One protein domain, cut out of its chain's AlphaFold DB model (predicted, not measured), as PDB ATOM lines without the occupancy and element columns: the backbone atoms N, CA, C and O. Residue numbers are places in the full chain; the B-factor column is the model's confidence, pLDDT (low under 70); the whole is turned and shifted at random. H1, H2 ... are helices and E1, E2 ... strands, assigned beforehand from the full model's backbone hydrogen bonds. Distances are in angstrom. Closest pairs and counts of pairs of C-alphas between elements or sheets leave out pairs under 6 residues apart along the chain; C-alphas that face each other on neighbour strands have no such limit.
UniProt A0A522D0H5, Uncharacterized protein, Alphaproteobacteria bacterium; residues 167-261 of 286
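What this domain is: This is residues 167 to 261 of the 286 residues of an uncharacterized protein of Alphaproteobacteria bacterium (UniProt A0A522D0H5). A small hairpin of two strands, E1 and E2, makes one side of this domain, and the long helix H1 makes the opposite side and gives the whole its long axis; helix H3 packs between them, with the short helix H2 beside it. H3 covers mainly strand E1 of the hairpin, while H2 comes near both strands. The printed part has 95 residues, with three named helices and two named strands in the order H1, H2, H3, E1, E2; the sheet has the order E1 - E2 and is antiparallel, and the class is mostly helix. The whole is compact, with a radius of gyration of the C-alphas of 13.9 A, and elongated, spanning 43 by 26 by 21 A.

Where its parts are: Start at the sheet: find C-alpha 246 at (6.034, 51.717, -22.113), where E1, residues 246 to 250, begins and runs 13.4 A. E2, residues 256 to 260, runs 13.3 A and ends at C-alpha 260, (5.230, 55.568, -24.558). Go back to residues 225 to 242 for H3, 25.6 A long, and to residues 209 to 217 for H2, 12.3 A long. H1, residues 170 to 197, begins at C-alpha 170, (0.740, 28.450, -35.302), and is 40.9 A long.

How they stand to each other: Look first at the hairpin of E1 and E2, antiparallel at 147 degrees between their directions. N 247 and O 259 are 2.9 A apart and N 259 and O 247 are 2.8 A apart, both within hydrogen-bond range. From E1 go to H3: their closest C-alphas, of Asn 236 and Lys 247, are 5.6 A apart. H2 and E2 have their closest C-alphas at Tyr 214 and Leu 258, 6.7 A apart. H2 and H3 are near each other, with 8 pairs of C-alphas within 10 A. Farther out, H3 and H1 touch, the closest C-alphas being those of Val 188 and Ala 238, 5.3 A apart. They run the same way at a shallow tilt of 25 degrees. H1 and H2 are close but not clearly touching, with the C-alphas of Gln 177 and Ile 217 closest at 7.2 A. H1 is apart from E1 and from E2. In H1, H2 and H3 every O i to N i+4 pair is within hydrogen-bond range.

The domain as a whole: Find the two C-alphas farthest apart at Lys 167 and Gly 200, 44.3 A. The printed part has no cut. Between H1 and H2 you meet a long link of 11 residues; H2 to H3 is a short link, and H3 to E1 and E1 to E2 are tight. The mean pLDDT of the printed part is 93.3, and no printed residue is under 70.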
ATOM      1  N   LYS A 167       7.653  32.942 -39.952       94.88
ATOM      2  CA  LYS A 167       7.513  31.648 -40.645       94.88
ATOM      3  C   LYS A 167       7.097  30.481 -39.745       94.88
ATOM      4  O   LYS A 167       6.752  29.428 -40.274       94.88
ATOM      5  N   ALA A 168       7.159  30.653 -38.428       95.94
ATOM      6  CA  ALA A 168       6.855  29.605 -37.464       95.94
ATOM      7  C   ALA A 168       5.406  29.115 -37.583       95.94
ATOM      8  O   ALA A 168       4.490  29.887 -37.900       95.94
ATOM      9  N   SER A 169       5.191  27.837 -37.279       95.88
ATOM     10  CA  SER A 169       3.855  27.255 -37.204       95.88
ATOM     11  C   SER A 169       2.994  27.928 -36.125       95.88
ATOM     12  O   SER A 169       3.493  28.515 -35.162       95.88
ATOM     13  N   GLY A 170       1.666  27.840 -36.264       96.12
ATOM     14  CA  GLY A 170       0.740  28.450 -35.302       96.12
ATOM     15  C   GLY A 170       0.932  27.935 -33.871       96.12
ATOM     16  O   GLY A 170       0.832  28.715 -32.927       96.12
ATOM     17  N   ASP A 171       1.273  26.656 -33.706       96.88
ATOM     18  CA  ASP A 171       1.572  26.070 -32.395       96.88
ATOM     19  C   ASP A 171       2.932  26.525 -31.858       96.88
ATOM     20  O   ASP A 171       3.034  26.824 -30.667       96.88
ATOM     21  N   ALA A 172       3.953  26.685 -32.711       96.69
ATOM     22  CA  ALA A 172       5.239  27.246 -32.293       96.69
ATOM     23  C   ALA A 172       5.072  28.686 -31.792       96.69
ATOM     24  O   ALA A 172       5.619  29.051 -30.750       96.69
ATOM     25  N   LYS A 173       4.226  29.479 -32.461       96.75
ATOM     26  CA  LYS A 173       3.846  30.826 -32.013       96.75
ATOM     27  C   LYS A 173       3.148  30.810 -30.650       96.75
ATOM     28  O   LYS A 173       3.541  31.571 -29.768       96.75
ATOM     29  N   ARG A 174       2.168  29.919 -30.436       97.50
ATOM     30  CA  ARG A 174       1.477  29.758 -29.135       97.50
ATOM     31  C   ARG A 174       2.438  29.350 -28.020       97.50
ATOM     32  O   ARG A 174       2.353  29.878 -26.907       97.50
ATOM     33  N   ALA A 175       3.354  28.428 -28.311       97.19
ATOM     34  CA  ALA A 175       4.388  27.993 -27.380       97.19
ATOM     35  C   ALA A 175       5.305  29.161 -26.999       97.19
ATOM     36  O   ALA A 175       5.459  29.454 -25.813       97.19
ATOM     37  N   TYR A 176       5.826  29.888 -27.992       96.44
ATOM     38  CA  TYR A 176       6.688  31.051 -27.776       96.44
ATOM     39  C   TYR A 176       5.993  32.140 -26.952       96.44
ATOM     40  O   TYR A 176       6.530  32.631 -25.960       96.44
ATOM     41  N   GLN A 177       4.750  32.471 -27.301       97.00
ATOM     42  CA  GLN A 177       3.956  33.462 -26.581       97.00
ATOM     43  C   GLN A 177       3.711  33.048 -25.123       97.00
ATOM     44  O   GLN A 177       3.807  33.878 -24.220       97.00
ATOM     45  N   SER A 178       3.470  31.759 -24.862       97.88
ATOM     46  CA  SER A 178       3.301  31.229 -23.501       97.88
ATOM     47  C   SER A 178       4.585  31.324 -22.666       97.88
ATOM     48  O   SER A 178       4.521  31.621 -21.465       97.88
ATOM     49  N   LEU A 179       5.754  31.133 -23.291       96.62
ATOM     50  CA  LEU A 179       7.057  31.357 -22.656       96.62
ATOM     51  C   LEU A 179       7.252  32.837 -22.300       96.62
ATOM     52  O   LEU A 179       7.615  33.146 -21.163       96.62
ATOM     53  N   LEU A 180       6.937  33.752 -23.224       96.00
ATOM     54  CA  LEU A 180       7.036  35.194 -22.979       96.00
ATOM     55  C   LEU A 180       6.096  35.660 -21.856       96.00
ATOM     56  O   LEU A 180       6.539  36.374 -20.957       96.00
ATOM     57  N   ILE A 181       4.830  35.221 -21.859       97.81
ATOM     58  CA  ILE A 181       3.856  35.521 -20.790       97.81
ATOM     59  C   ILE A 181       4.414  35.093 -19.433       97.81
ATOM     60  O   ILE A 181       4.394  35.862 -18.474       97.81
ATOM     61  N   THR A 182       4.942  33.871 -19.357       96.69
ATOM     62  CA  THR A 182       5.477  33.338 -18.103       96.69
ATOM     63  C   THR A 182       6.717  34.110 -17.651       96.69
ATOM     64  O   THR A 182       6.866  34.377 -16.461       96.69
ATOM     65  N   SER A 183       7.591  34.509 -18.578       94.88
ATOM     66  CA  SER A 183       8.753  35.356 -18.279       94.88
ATOM     67  C   SER A 183       8.331  36.708 -17.684       94.88
ATOM     68  O   SER A 183       8.868  37.131 -16.660       94.88
ATOM     69  N   LEU A 184       7.304  37.349 -18.249       96.81
ATOM     70  CA  LEU A 184       6.748  38.606 -17.737       96.81
ATOM     71  C   LEU A 184       6.147  38.446 -16.331       96.81
ATOM     72  O   LEU A 184       6.434  39.252 -15.445       96.81
ATOM     73  N   ASP A 185       5.374  37.381 -16.094       95.88
ATOM     74  CA  ASP A 185       4.835  37.072 -14.763       95.88
ATOM     75  C   ASP A 185       5.969  36.821 -13.743       95.88
ATOM     76  O   ASP A 185       5.913  37.305 -12.609       95.88
ATOM     77  N   GLN A 186       7.057  36.154 -14.147       93.38
ATOM     78  CA  GLN A 186       8.233  35.954 -13.291       93.38
ATOM     79  C   GLN A 186       8.948  37.265 -12.944       93.38
ATOM     80  O   GLN A 186       9.412  37.411 -11.810       93.38
ATOM     81  N   ILE A 187       9.039  38.212 -13.882       93.44
ATOM     82  CA  ILE A 187       9.615  39.542 -13.635       93.44
ATOM     83  C   ILE A 187       8.784  40.283 -12.585       93.44
ATOM     84  O   ILE A 187       9.344  40.800 -11.617       93.44
ATOM     85  N   VAL A 188       7.453  40.260 -12.703       94.62
ATOM     86  CA  VAL A 188       6.548  40.838 -11.695       94.62
ATOM     87  C   VAL A 188       6.800  40.230 -10.313       94.62
ATOM     88  O   VAL A 188       6.956  40.959  -9.332       94.62
ATOM     89  N   ASP A 189       6.902  38.903 -10.222       93.06
ATOM     90  CA  ASP A 189       7.149  38.209  -8.956       93.06
ATOM     91  C   ASP A 189       8.536  38.501  -8.366       93.06
ATOM     92  O   ASP A 189       8.720  38.474  -7.144       93.06
ATOM     93  N   GLN A 190       9.547  38.731  -9.207       90.62
ATOM     94  CA  GLN A 190      10.882  39.139  -8.763       90.62
ATOM     95  C   GLN A 190      10.865  40.564  -8.205       90.62
ATOM     96  O   GLN A 190      11.361  40.779  -7.100       90.62
ATOM     97  N   ILE A 191      10.224  41.504  -8.905       91.50
ATOM     98  CA  ILE A 191      10.058  42.889  -8.444       91.50
ATOM     99  C   ILE A 191       9.312  42.917  -7.105       91.50
ATOM    100  O   ILE A 191       9.756  43.563  -6.157       91.50
ATOM    101  N   ALA A 192       8.210  42.172  -6.990       91.44
ATOM    102  CA  ALA A 192       7.411  42.122  -5.769       91.44
ATOM    103  C   ALA A 192       8.181  41.538  -4.573       91.44
ATOM    104  O   ALA A 192       7.987  41.982  -3.440       91.44
ATOM    105  N   ARG A 193       9.051  40.546  -4.798       90.44
ATOM    106  CA  ARG A 193       9.918  39.986  -3.748       90.44
ATOM    107  C   ARG A 193      11.017  40.962  -3.344       90.44
ATOM    108  O   ARG A 193      11.157  41.237  -2.156       90.44
ATOM    109  N   ALA A 194      11.701  41.565  -4.312       89.25
ATOM    110  CA  ALA A 194      12.737  42.555  -4.039       89.25
ATOM    111  C   ALA A 194      12.193  43.779  -3.292       89.25
ATOM    112  O   ALA A 194      12.823  44.243  -2.350       89.25
ATOM    113  N   ALA A 195      10.990  44.251  -3.629       88.69
ATOM    114  CA  ALA A 195      10.350  45.359  -2.921       88.69
ATOM    115  C   ALA A 195      10.019  45.035  -1.451       88.69
ATOM    116  O   ALA A 195       9.970  45.943  -0.624       88.69
ATOM    117  N   LYS A 196       9.792  43.757  -1.109       90.31
ATOM    118  CA  LYS A 196       9.585  43.314   0.282       90.31
ATOM    119  C   LYS A 196      10.893  43.228   1.059       90.31
ATOM    120  O   LYS A 196      10.921  43.591   2.228       90.31
ATOM    121  N   GLU A 197      11.945  42.729   0.419       89.62
ATOM    122  CA  GLU A 197      13.255  42.532   1.049       89.62
ATOM    123  C   GLU A 197      14.030  43.852   1.167       89.62
ATOM    124  O   GLU A 197      14.640  44.115   2.197       89.62
ATOM    125  N   ASN A 198      13.947  44.709   0.147       87.56
ATOM    126  CA  ASN A 198      14.625  45.998   0.060       87.56
ATOM    127  C   ASN A 198      13.715  47.062  -0.588       87.56
ATOM    128  O   ASN A 198      13.843  47.344  -1.782       87.56
ATOM    129  N   PRO A 199      12.841  47.738   0.186       83.06
ATOM    130  CA  PRO A 199      11.883  48.718  -0.348       83.06
ATOM    131  C   PRO A 199      12.501  49.902  -1.115       83.06
ATOM    132  O   PRO A 199      11.817  50.561  -1.893       83.06
ATOM    133  N   GLY A 200      13.787  50.198  -0.889       79.31
ATOM    134  CA  GLY A 200      14.517  51.257  -1.593       79.31
ATOM    135  C   GLY A 200      15.091  50.843  -2.951       79.31
ATOM    136  O   GLY A 200      15.469  51.713  -3.736       79.31
ATOM    137  N   GLN A 201      15.161  49.541  -3.247       79.50
ATOM    138  CA  GLN A 201      15.724  49.036  -4.494       79.50
ATOM    139  C   GLN A 201      14.626  48.908  -5.552       79.50
ATOM    140  O   GLN A 201      13.706  48.102  -5.427       79.50
ATOM    141  N   LYS A 202      14.737  49.694  -6.625       82.38
ATOM    142  CA  LYS A 202      13.859  49.570  -7.792       82.38
ATOM    143  C   LYS A 202      14.477  48.612  -8.796       82.38
ATOM    144  O   LYS A 202      15.563  48.875  -9.308       82.38
ATOM    145  N   ILE A 203      13.771  47.528  -9.090       85.81
ATOM    146  CA  ILE A 203      14.078  46.670 -10.232       85.81
ATOM    147  C   ILE A 203      13.320  47.232 -11.432       85.81
ATOM    148  O   ILE A 203      12.102  47.383 -11.386       85.81
ATOM    149  N   MET A 204      14.066  47.567 -12.478       87.38
ATOM    150  CA  MET A 204      13.553  48.103 -13.737       87.38
ATOM    151  C   MET A 204      13.877  47.122 -14.862       87.38
ATOM    152  O   MET A 204      14.786  46.298 -14.720       87.38
ATOM    153  N   PHE A 205      13.169  47.233 -15.983       88.69
ATOM    154  CA  PHE A 205      13.582  46.547 -17.199       88.69
ATOM    155  C   PHE A 205      14.980  47.026 -17.643       88.69
ATOM    156  O   PHE A 205      15.278  48.224 -17.565       88.69
ATOM    157  N   PRO A 206      15.855  46.113 -18.096       89.88
ATOM    158  CA  PRO A 206      17.001  46.449 -18.922       89.88
ATOM    159  C   PRO A 206      16.642  47.404 -20.075       89.88
ATOM    160  O   PRO A 206      15.583  47.249 -20.686       89.88
ATOM    161  N   PRO A 207      17.522  48.361 -20.424       88.75
ATOM    162  CA  PRO A 207      17.271  49.277 -21.534       88.75
ATOM    163  C   PRO A 207      16.975  48.538 -22.846       88.75
ATOM    164  O   PRO A 207      17.754  47.679 -23.258       88.75
ATOM    165  N   GLY A 208      15.879  48.904 -23.516       91.06
ATOM    166  CA  GLY A 208      15.484  48.337 -24.810       91.06
ATOM    167  C   GLY A 208      14.713  47.014 -24.729       91.06
ATOM    168  O   GLY A 208      14.339  46.465 -25.768       91.06
ATOM    169  N   GLN A 209      14.500  46.466 -23.527       92.81
ATOM    170  CA  GLN A 209      13.851  45.165 -23.378       92.81
ATOM    171  C   GLN A 209      12.374  45.216 -23.777       92.81
ATOM    172  O   GLN A 209      11.882  44.275 -24.398       92.81
ATOM    173  N   GLU A 210      11.663  46.294 -23.462       94.50
ATOM    174  CA  GLU A 210      10.267  46.480 -23.854       94.50
ATOM    175  C   GLU A 210      10.107  46.506 -25.376       94.50
ATOM    176  O   GLU A 210       9.244  45.812 -25.914       94.50
ATOM    177  N   GLU A 211      10.971  47.241 -26.080       94.38
ATOM    178  CA  GLU A 211      11.000  47.274 -27.541       94.38
ATOM    179  C   GLU A 211      11.355  45.906 -28.138       94.38
ATOM    180  O   GLU A 211      10.784  45.511 -29.155       94.38
ATOM    181  N   GLN A 212      12.276  45.161 -27.519       92.75
ATOM    182  CA  GLN A 212      12.605  43.803 -27.954       92.75
ATOM    183  C   GLN A 212      11.403  42.864 -27.802       92.75
ATOM    184  O   GLN A 212      11.035  42.182 -28.755       92.75
ATOM    185  N   ILE A 213      10.753  42.867 -26.635       94.50
ATOM    186  CA  ILE A 213       9.565  42.050 -26.371       94.50
ATOM    187  C   ILE A 213       8.429  42.423 -27.334       94.50
ATOM    188  O   ILE A 213       7.747  41.536 -27.848       94.50
ATOM    189  N   TYR A 214       8.247  43.716 -27.620       95.38
ATOM    190  CA  TYR A 214       7.289  44.190 -28.618       95.38
ATOM    191  C   TYR A 214       7.606  43.670 -30.033       95.38
ATOM    192  O   TYR A 214       6.716  43.203 -30.745       95.38
ATOM    193  N   ASN A 215       8.876  43.711 -30.438       92.81
ATOM    194  CA  ASN A 215       9.300  43.187 -31.734       92.81
ATOM    195  C   ASN A 215       9.086  41.678 -31.867       92.81
ATOM    196  O   ASN A 215       8.783  41.208 -32.961       92.81
ATOM    197  N   ASP A 216       9.203  40.933 -30.773       92.69
ATOM    198  CA  ASP A 216       8.935  39.500 -30.777       92.69
ATOM    199  C   ASP A 216       7.423  39.240 -30.897       92.69
ATOM    200  O   ASP A 216       6.986  38.497 -31.778       92.69
ATOM    201  N   ILE A 217       6.595  39.908 -30.084       94.81
ATOM    202  CA  ILE A 217       5.143  39.668 -30.071       94.81
ATOM    203  C   ILE A 217       4.427  40.150 -31.338       94.81
ATOM    204  O   ILE A 217       3.435  39.537 -31.721       94.81
ATOM    205  N   LYS A 218       4.902  41.189 -32.042       93.56
ATOM    206  CA  LYS A 218       4.211  41.695 -33.249       93.56
ATOM    207  C   LYS A 218       4.022  40.607 -34.323       93.56
ATOM    208  O   LYS A 218       3.033  40.622 -35.043       93.56
ATOM    209  N   ASN A 219       4.951  39.646 -34.404       92.75
ATOM    210  CA  ASN A 219       4.918  38.531 -35.361       92.75
ATOM    211  C   ASN A 219       4.035  37.354 -34.895       92.75
ATOM    212  O   ASN A 219       3.756  36.422 -35.664       92.75
ATOM    213  N   LEU A 220       3.624  37.395 -33.627       94.50
ATOM    214  CA  LEU A 220       2.753  36.431 -32.961       94.50
ATOM    215  C   LEU A 220       1.314  36.951 -32.862       94.50
ATOM    216  O   LEU A 220       0.385  36.149 -32.844       94.50
ATOM    217  N   TRP A 221       1.136  38.273 -32.812       95.38
ATOM    218  CA  TRP A 221      -0.152  38.929 -32.618       95.38
ATOM    219  C   TRP A 221      -1.172  38.530 -33.686       95.38
ATOM    220  O   TRP A 221      -0.874  38.484 -34.881       95.38
ATOM    221  N   GLY A 222      -2.397  38.244 -33.252       94.38
ATOM    222  CA  GLY A 222      -3.494  37.785 -34.096       94.38
ATOM    223  C   GLY A 222      -3.498  36.277 -34.354       94.38
ATOM    224  O   GLY A 222      -4.469  35.776 -34.925       94.38
ATOM    225  N   ASN A 223      -2.466  35.535 -33.933       94.69
ATOM    226  CA  ASN A 223      -2.417  34.076 -34.077       94.69
ATOM    227  C   ASN A 223      -3.373  33.356 -33.112       94.69
ATOM    228  O   ASN A 223      -3.921  32.306 -33.453       94.69
ATOM    229  N   ASP A 224      -3.557  33.893 -31.902       96.81
ATOM    230  CA  ASP A 224      -4.391  33.295 -30.858       96.81
ATOM    231  C   ASP A 224      -4.942  34.385 -29.931       96.81
ATOM    232  O   ASP A 224      -4.212  34.988 -29.145       96.81
ATOM    233  N   LYS A 225      -6.248  34.659 -30.019       95.06
ATOM    234  CA  LYS A 225      -6.832  35.871 -29.420       95.06
ATOM    235  C   LYS A 225      -6.787  35.852 -27.897       95.06
ATOM    236  O   LYS A 225      -6.707  36.902 -27.256       95.06
ATOM    237  N   LYS A 226      -6.887  34.665 -27.303       97.12
ATOM    238  CA  LYS A 226      -6.854  34.508 -25.849       97.12
ATOM    239  C   LYS A 226      -5.432  34.656 -25.316       97.12
ATOM    240  O   LYS A 226      -5.247  35.338 -24.304       97.12
ATOM    241  N   LEU A 227      -4.431  34.095 -25.999       97.50
ATOM    242  CA  LEU A 227      -3.031  34.340 -25.647       97.50
ATOM    243  C   LEU A 227      -2.625  35.797 -25.882       97.50
ATOM    244  O   LEU A 227      -1.924  36.352 -25.041       97.50
ATOM    245  N   ASP A 228      -3.126  36.443 -26.934       97.38
ATOM    246  CA  ASP A 228      -2.906  37.868 -27.205       97.38
ATOM    247  C   ASP A 228      -3.402  38.743 -26.051       97.38
ATOM    248  O   ASP A 228      -2.649  39.546 -25.492       97.38
ATOM    249  N   ALA A 229      -4.645  38.529 -25.610       96.56
ATOM    250  CA  ALA A 229      -5.210  39.240 -24.465       96.56
ATOM    251  C   ALA A 229      -4.422  38.970 -23.171       96.56
ATOM    252  O   ALA A 229      -4.163  39.888 -22.384       96.56
ATOM    253  N   LYS A 230      -4.009  37.716 -22.944       97.69
ATOM    254  CA  LYS A 230      -3.215  37.337 -21.771       97.69
ATOM    255  C   LYS A 230      -1.828  37.982 -21.791       97.69
ATOM    256  O   LYS A 230      -1.369  38.449 -20.747       97.69
ATOM    257  N   PHE A 231      -1.186  38.039 -22.954       98.06
ATOM    258  CA  PHE A 231       0.101  38.691 -23.146       98.06
ATOM    259  C   PHE A 231       0.010  40.195 -22.913       98.06
ATOM    260  O   PHE A 231       0.800  40.727 -22.135       98.06
ATOM    261  N   LEU A 232      -0.984  40.864 -23.502       97.56
ATOM    262  CA  LEU A 232      -1.231  42.292 -23.303       97.56
ATOM    263  C   LEU A 232      -1.328  42.639 -21.807       97.56
ATOM    264  O   LEU A 232      -0.678  43.570 -21.326       97.56
ATOM    265  N   ALA A 233      -2.092  41.846 -21.051       97.75
ATOM    266  CA  ALA A 233      -2.231  42.013 -19.608       97.75
ATOM    267  C   ALA A 233      -0.916  41.758 -18.849       97.75
ATOM    268  O   ALA A 233      -0.565  42.532 -17.954       97.75
ATOM    269  N   ALA A 234      -0.184  40.694 -19.195       97.88
ATOM    270  CA  ALA A 234       1.084  40.347 -18.554       97.88
ATOM    271  C   ALA A 234       2.160  41.417 -18.795       97.88
ATOM    272  O   ALA A 234       2.809  41.855 -17.845       97.88
ATOM    273  N   PHE A 235       2.294  41.897 -20.035       98.06
ATOM    274  CA  PHE A 235       3.238  42.953 -20.396       98.06
ATOM    275  C   PHE A 235       2.938  44.231 -19.624       98.06
ATOM    276  O   PHE A 235       3.803  44.754 -18.926       98.06
ATOM    277  N   ASN A 236       1.691  44.706 -19.675       97.25
ATOM    278  CA  ASN A 236       1.328  45.960 -19.025       97.25
ATOM    279  C   ASN A 236       1.509  45.894 -17.503       97.25
ATOM    280  O   ASN A 236       2.000  46.863 -16.919       97.25
ATOM    281  N   LYS A 237       1.211  44.748 -16.874       96.88
ATOM    282  CA  LYS A 237       1.470  44.509 -15.446       96.88
ATOM    283  C   LYS A 237       2.966  44.519 -15.116       96.88
ATOM    284  O   LYS A 237       3.358  45.084 -14.091       96.88
ATOM    285  N   ALA A 238       3.800  43.913 -15.961       96.31
ATOM    286  CA  ALA A 238       5.251  43.938 -15.803       96.31
ATOM    287  C   ALA A 238       5.806  45.360 -15.954       96.31
ATOM    288  O   ALA A 238       6.548  45.809 -15.083       96.31
ATOM    289  N   SER A 239       5.353  46.110 -16.963       94.44
ATOM    290  CA  SER A 239       5.698  47.523 -17.144       94.44
ATOM    291  C   SER A 239       5.298  48.389 -15.953       94.44
ATOM    292  O   SER A 239       6.108  49.197 -15.504       94.44
ATOM    293  N   ASP A 240       4.097  48.201 -15.391       93.31
ATOM    294  CA  ASP A 240       3.684  48.913 -14.168       93.31
ATOM    295  C   ASP A 240       4.601  48.590 -12.993       93.31
ATOM    296  O   ASP A 240       5.051  49.489 -12.282       93.31
ATOM    297  N   SER A 241       4.903  47.306 -12.805       92.88
ATOM    298  CA  SER A 241       5.746  46.842 -11.702       92.88
ATOM    299  C   SER A 241       7.169  47.397 -11.817       92.88
ATOM    300  O   SER A 241       7.750  47.808 -10.816       92.88
ATOM    301  N   ALA A 242       7.709  47.458 -13.035       91.88
ATOM    302  CA  ALA A 242       9.044  47.971 -13.327       91.88
ATOM    303  C   ALA A 242       9.115  49.509 -13.395       91.88
ATOM    304  O   ALA A 242      10.202  50.068 -13.537       91.88
ATOM    305  N   GLY A 243       7.974  50.210 -13.322       90.38
ATOM    306  CA  GLY A 243       7.903  51.661 -13.514       90.38
ATOM    307  C   GLY A 243       8.268  52.113 -14.933       90.38
ATOM    308  O   GLY A 243       8.754  53.231 -15.111       90.38
ATOM    309  N   SER A 244       8.065  51.246 -15.927       91.81
ATOM    310  CA  SER A 244       8.360  51.531 -17.328       91.81
ATOM    311  C   SER A 244       7.393  52.574 -17.906       91.81
ATOM    312  O   SER A 244       6.194  52.530 -17.611       91.81
ATOM    313  N   PRO A 245       7.869  53.503 -18.760       91.75
ATOM    314  CA  PRO A 245       6.994  54.387 -19.525       91.75
ATOM    315  C   PRO A 245       6.221  53.656 -20.628       91.75
ATOM    316  O   PRO A 245       5.309  54.245 -21.203       91.75
ATOM    317  N   TYR A 246       6.599  52.426 -20.974       95.12
ATOM    318  CA  TYR A 246       6.034  51.717 -22.113       95.12
ATOM    319  C   TYR A 246       4.812  50.884 -21.740       95.12
ATOM    320  O   TYR A 246       4.785  50.177 -20.728       95.12
ATOM    321  N   LYS A 247       3.811  50.935 -22.615       95.81
ATOM    322  CA  LYS A 247       2.594  50.131 -22.570       95.81
ATOM    323  C   LYS A 247       2.304  49.554 -23.936       95.81
ATOM    324  O   LYS A 247       2.656  50.143 -24.951       95.81
ATOM    325  N   LEU A 248       1.646  48.408 -23.933       96.50
ATOM    326  CA  LEU A 248       1.023  47.876 -25.126       96.50
ATOM    327  C   LEU A 248      -0.443  48.283 -25.151       96.50
ATOM    328  O   LEU A 248      -1.148  48.150 -24.145       96.50
ATOM    329  N   GLU A 249      -0.880  48.751 -26.308       95.81
ATOM    330  CA  GLU A 249      -2.262  49.106 -26.607       95.81
ATOM    331  C   GLU A 249      -2.685  48.440 -27.919       95.81
ATOM    332  O   GLU A 249      -1.849  47.989 -28.702       95.81
ATOM    333  N   VAL A 250      -3.996  48.324 -28.126       94.62
ATOM    334  CA  VAL A 250      -4.571  47.798 -29.366       94.62
ATOM    335  C   VAL A 250      -5.325  48.937 -30.025       94.62
ATOM    336  O   VAL A 250      -6.213  49.523 -29.400       94.62
ATOM    337  N   ASP A 251      -4.955  49.267 -31.257       90.12
ATOM    338  CA  ASP A 251      -5.577  50.356 -31.998       90.12
ATOM    339  C   ASP A 251      -7.016  50.007 -32.436       90.12
ATOM    340  O   ASP A 251      -7.518  48.891 -32.265       90.12
ATOM    341  N   ASN A 252      -7.703  50.975 -33.045       88.62
ATOM    342  CA  ASN A 252      -9.068  50.773 -33.543       88.62
ATOM    343  C   ASN A 252      -9.161  49.734 -34.681       88.62
ATOM    344  O   ASN A 252     -10.258  49.257 -34.975       88.62
ATOM    345  N   ALA A 253      -8.044  49.410 -35.338       89.81
ATOM    346  CA  ALA A 253      -7.956  48.394 -36.381       89.81
ATOM    347  C   ALA A 253      -7.625  46.994 -35.823       89.81
ATOM    348  O   ALA A 253      -7.655  46.017 -36.572       89.81
ATOM    349  N   GLY A 254      -7.355  46.870 -34.518       88.88
ATOM    350  CA  GLY A 254      -6.955  45.622 -33.871       88.88
ATOM    351  C   GLY A 254      -5.450  45.335 -33.933       88.88
ATOM    352  O   GLY A 254      -5.031  44.236 -33.557       88.88
ATOM    353  N   ALA A 255      -4.639  46.282 -34.406       92.06
ATOM    354  CA  ALA A 255      -3.189  46.173 -34.434       92.06
ATOM    355  C   ALA A 255      -2.591  46.482 -33.056       92.06
ATOM    356  O   ALA A 255      -3.079  47.335 -32.316       92.06
ATOM    357  N   LEU A 256      -1.527  45.759 -32.710       95.56
ATOM    358  CA  LEU A 256      -0.780  45.976 -31.479       95.56
ATOM    359  C   LEU A 256       0.191  47.145 -31.649       95.56
ATOM    360  O   LEU A 256       0.970  47.158 -32.600       95.56
ATOM    361  N   GLU A 257       0.211  48.059 -30.685       95.44
ATOM    362  CA  GLU A 257       1.125  49.198 -30.653       95.44
ATOM    363  C   GLU A 257       1.901  49.262 -29.335       95.44
ATOM    364  O   GLU A 257       1.363  48.994 -28.258       95.44
ATOM    365  N   LEU A 258       3.172  49.668 -29.417       95.75
ATOM    366  CA  LEU A 258       3.975  50.049 -28.258       95.75
ATOM    367  C   LEU A 258       3.889  51.559 -28.052       95.75
ATOM    368  O   LEU A 258       4.486  52.343 -28.791       95.75
ATOM    369  N   VAL A 259       3.174  51.964 -27.012       94.19
ATOM    370  CA  VAL A 259       2.930  53.362 -26.669       94.19
ATOM    371  C   VAL A 259       3.838  53.773 -25.516       94.19
ATOM    372  O   VAL A 259       3.999  53.058 -24.526       94.19
ATOM    373  N   LYS A 260       4.435  54.961 -25.627       90.62
ATOM    374  CA  LYS A 260       5.230  55.568 -24.558       90.62
ATOM    375  C   LYS A 260       4.383  56.590 -23.804       90.62
ATOM    376  O   LYS A 260       4.147  57.694 -24.289       90.62
ATOM    377  N   GLY A 261       3.935  56.223 -22.612       75.12
ATOM    378  CA  GLY A 261       3.221  57.113 -21.708       75.12
ATOM    379  C   GLY A 261       4.151  58.086 -20.979       75.12
ATOM    380  O   GLY A 261       5.366  57.894 -20.878       75.12
TER     381      GLY A 261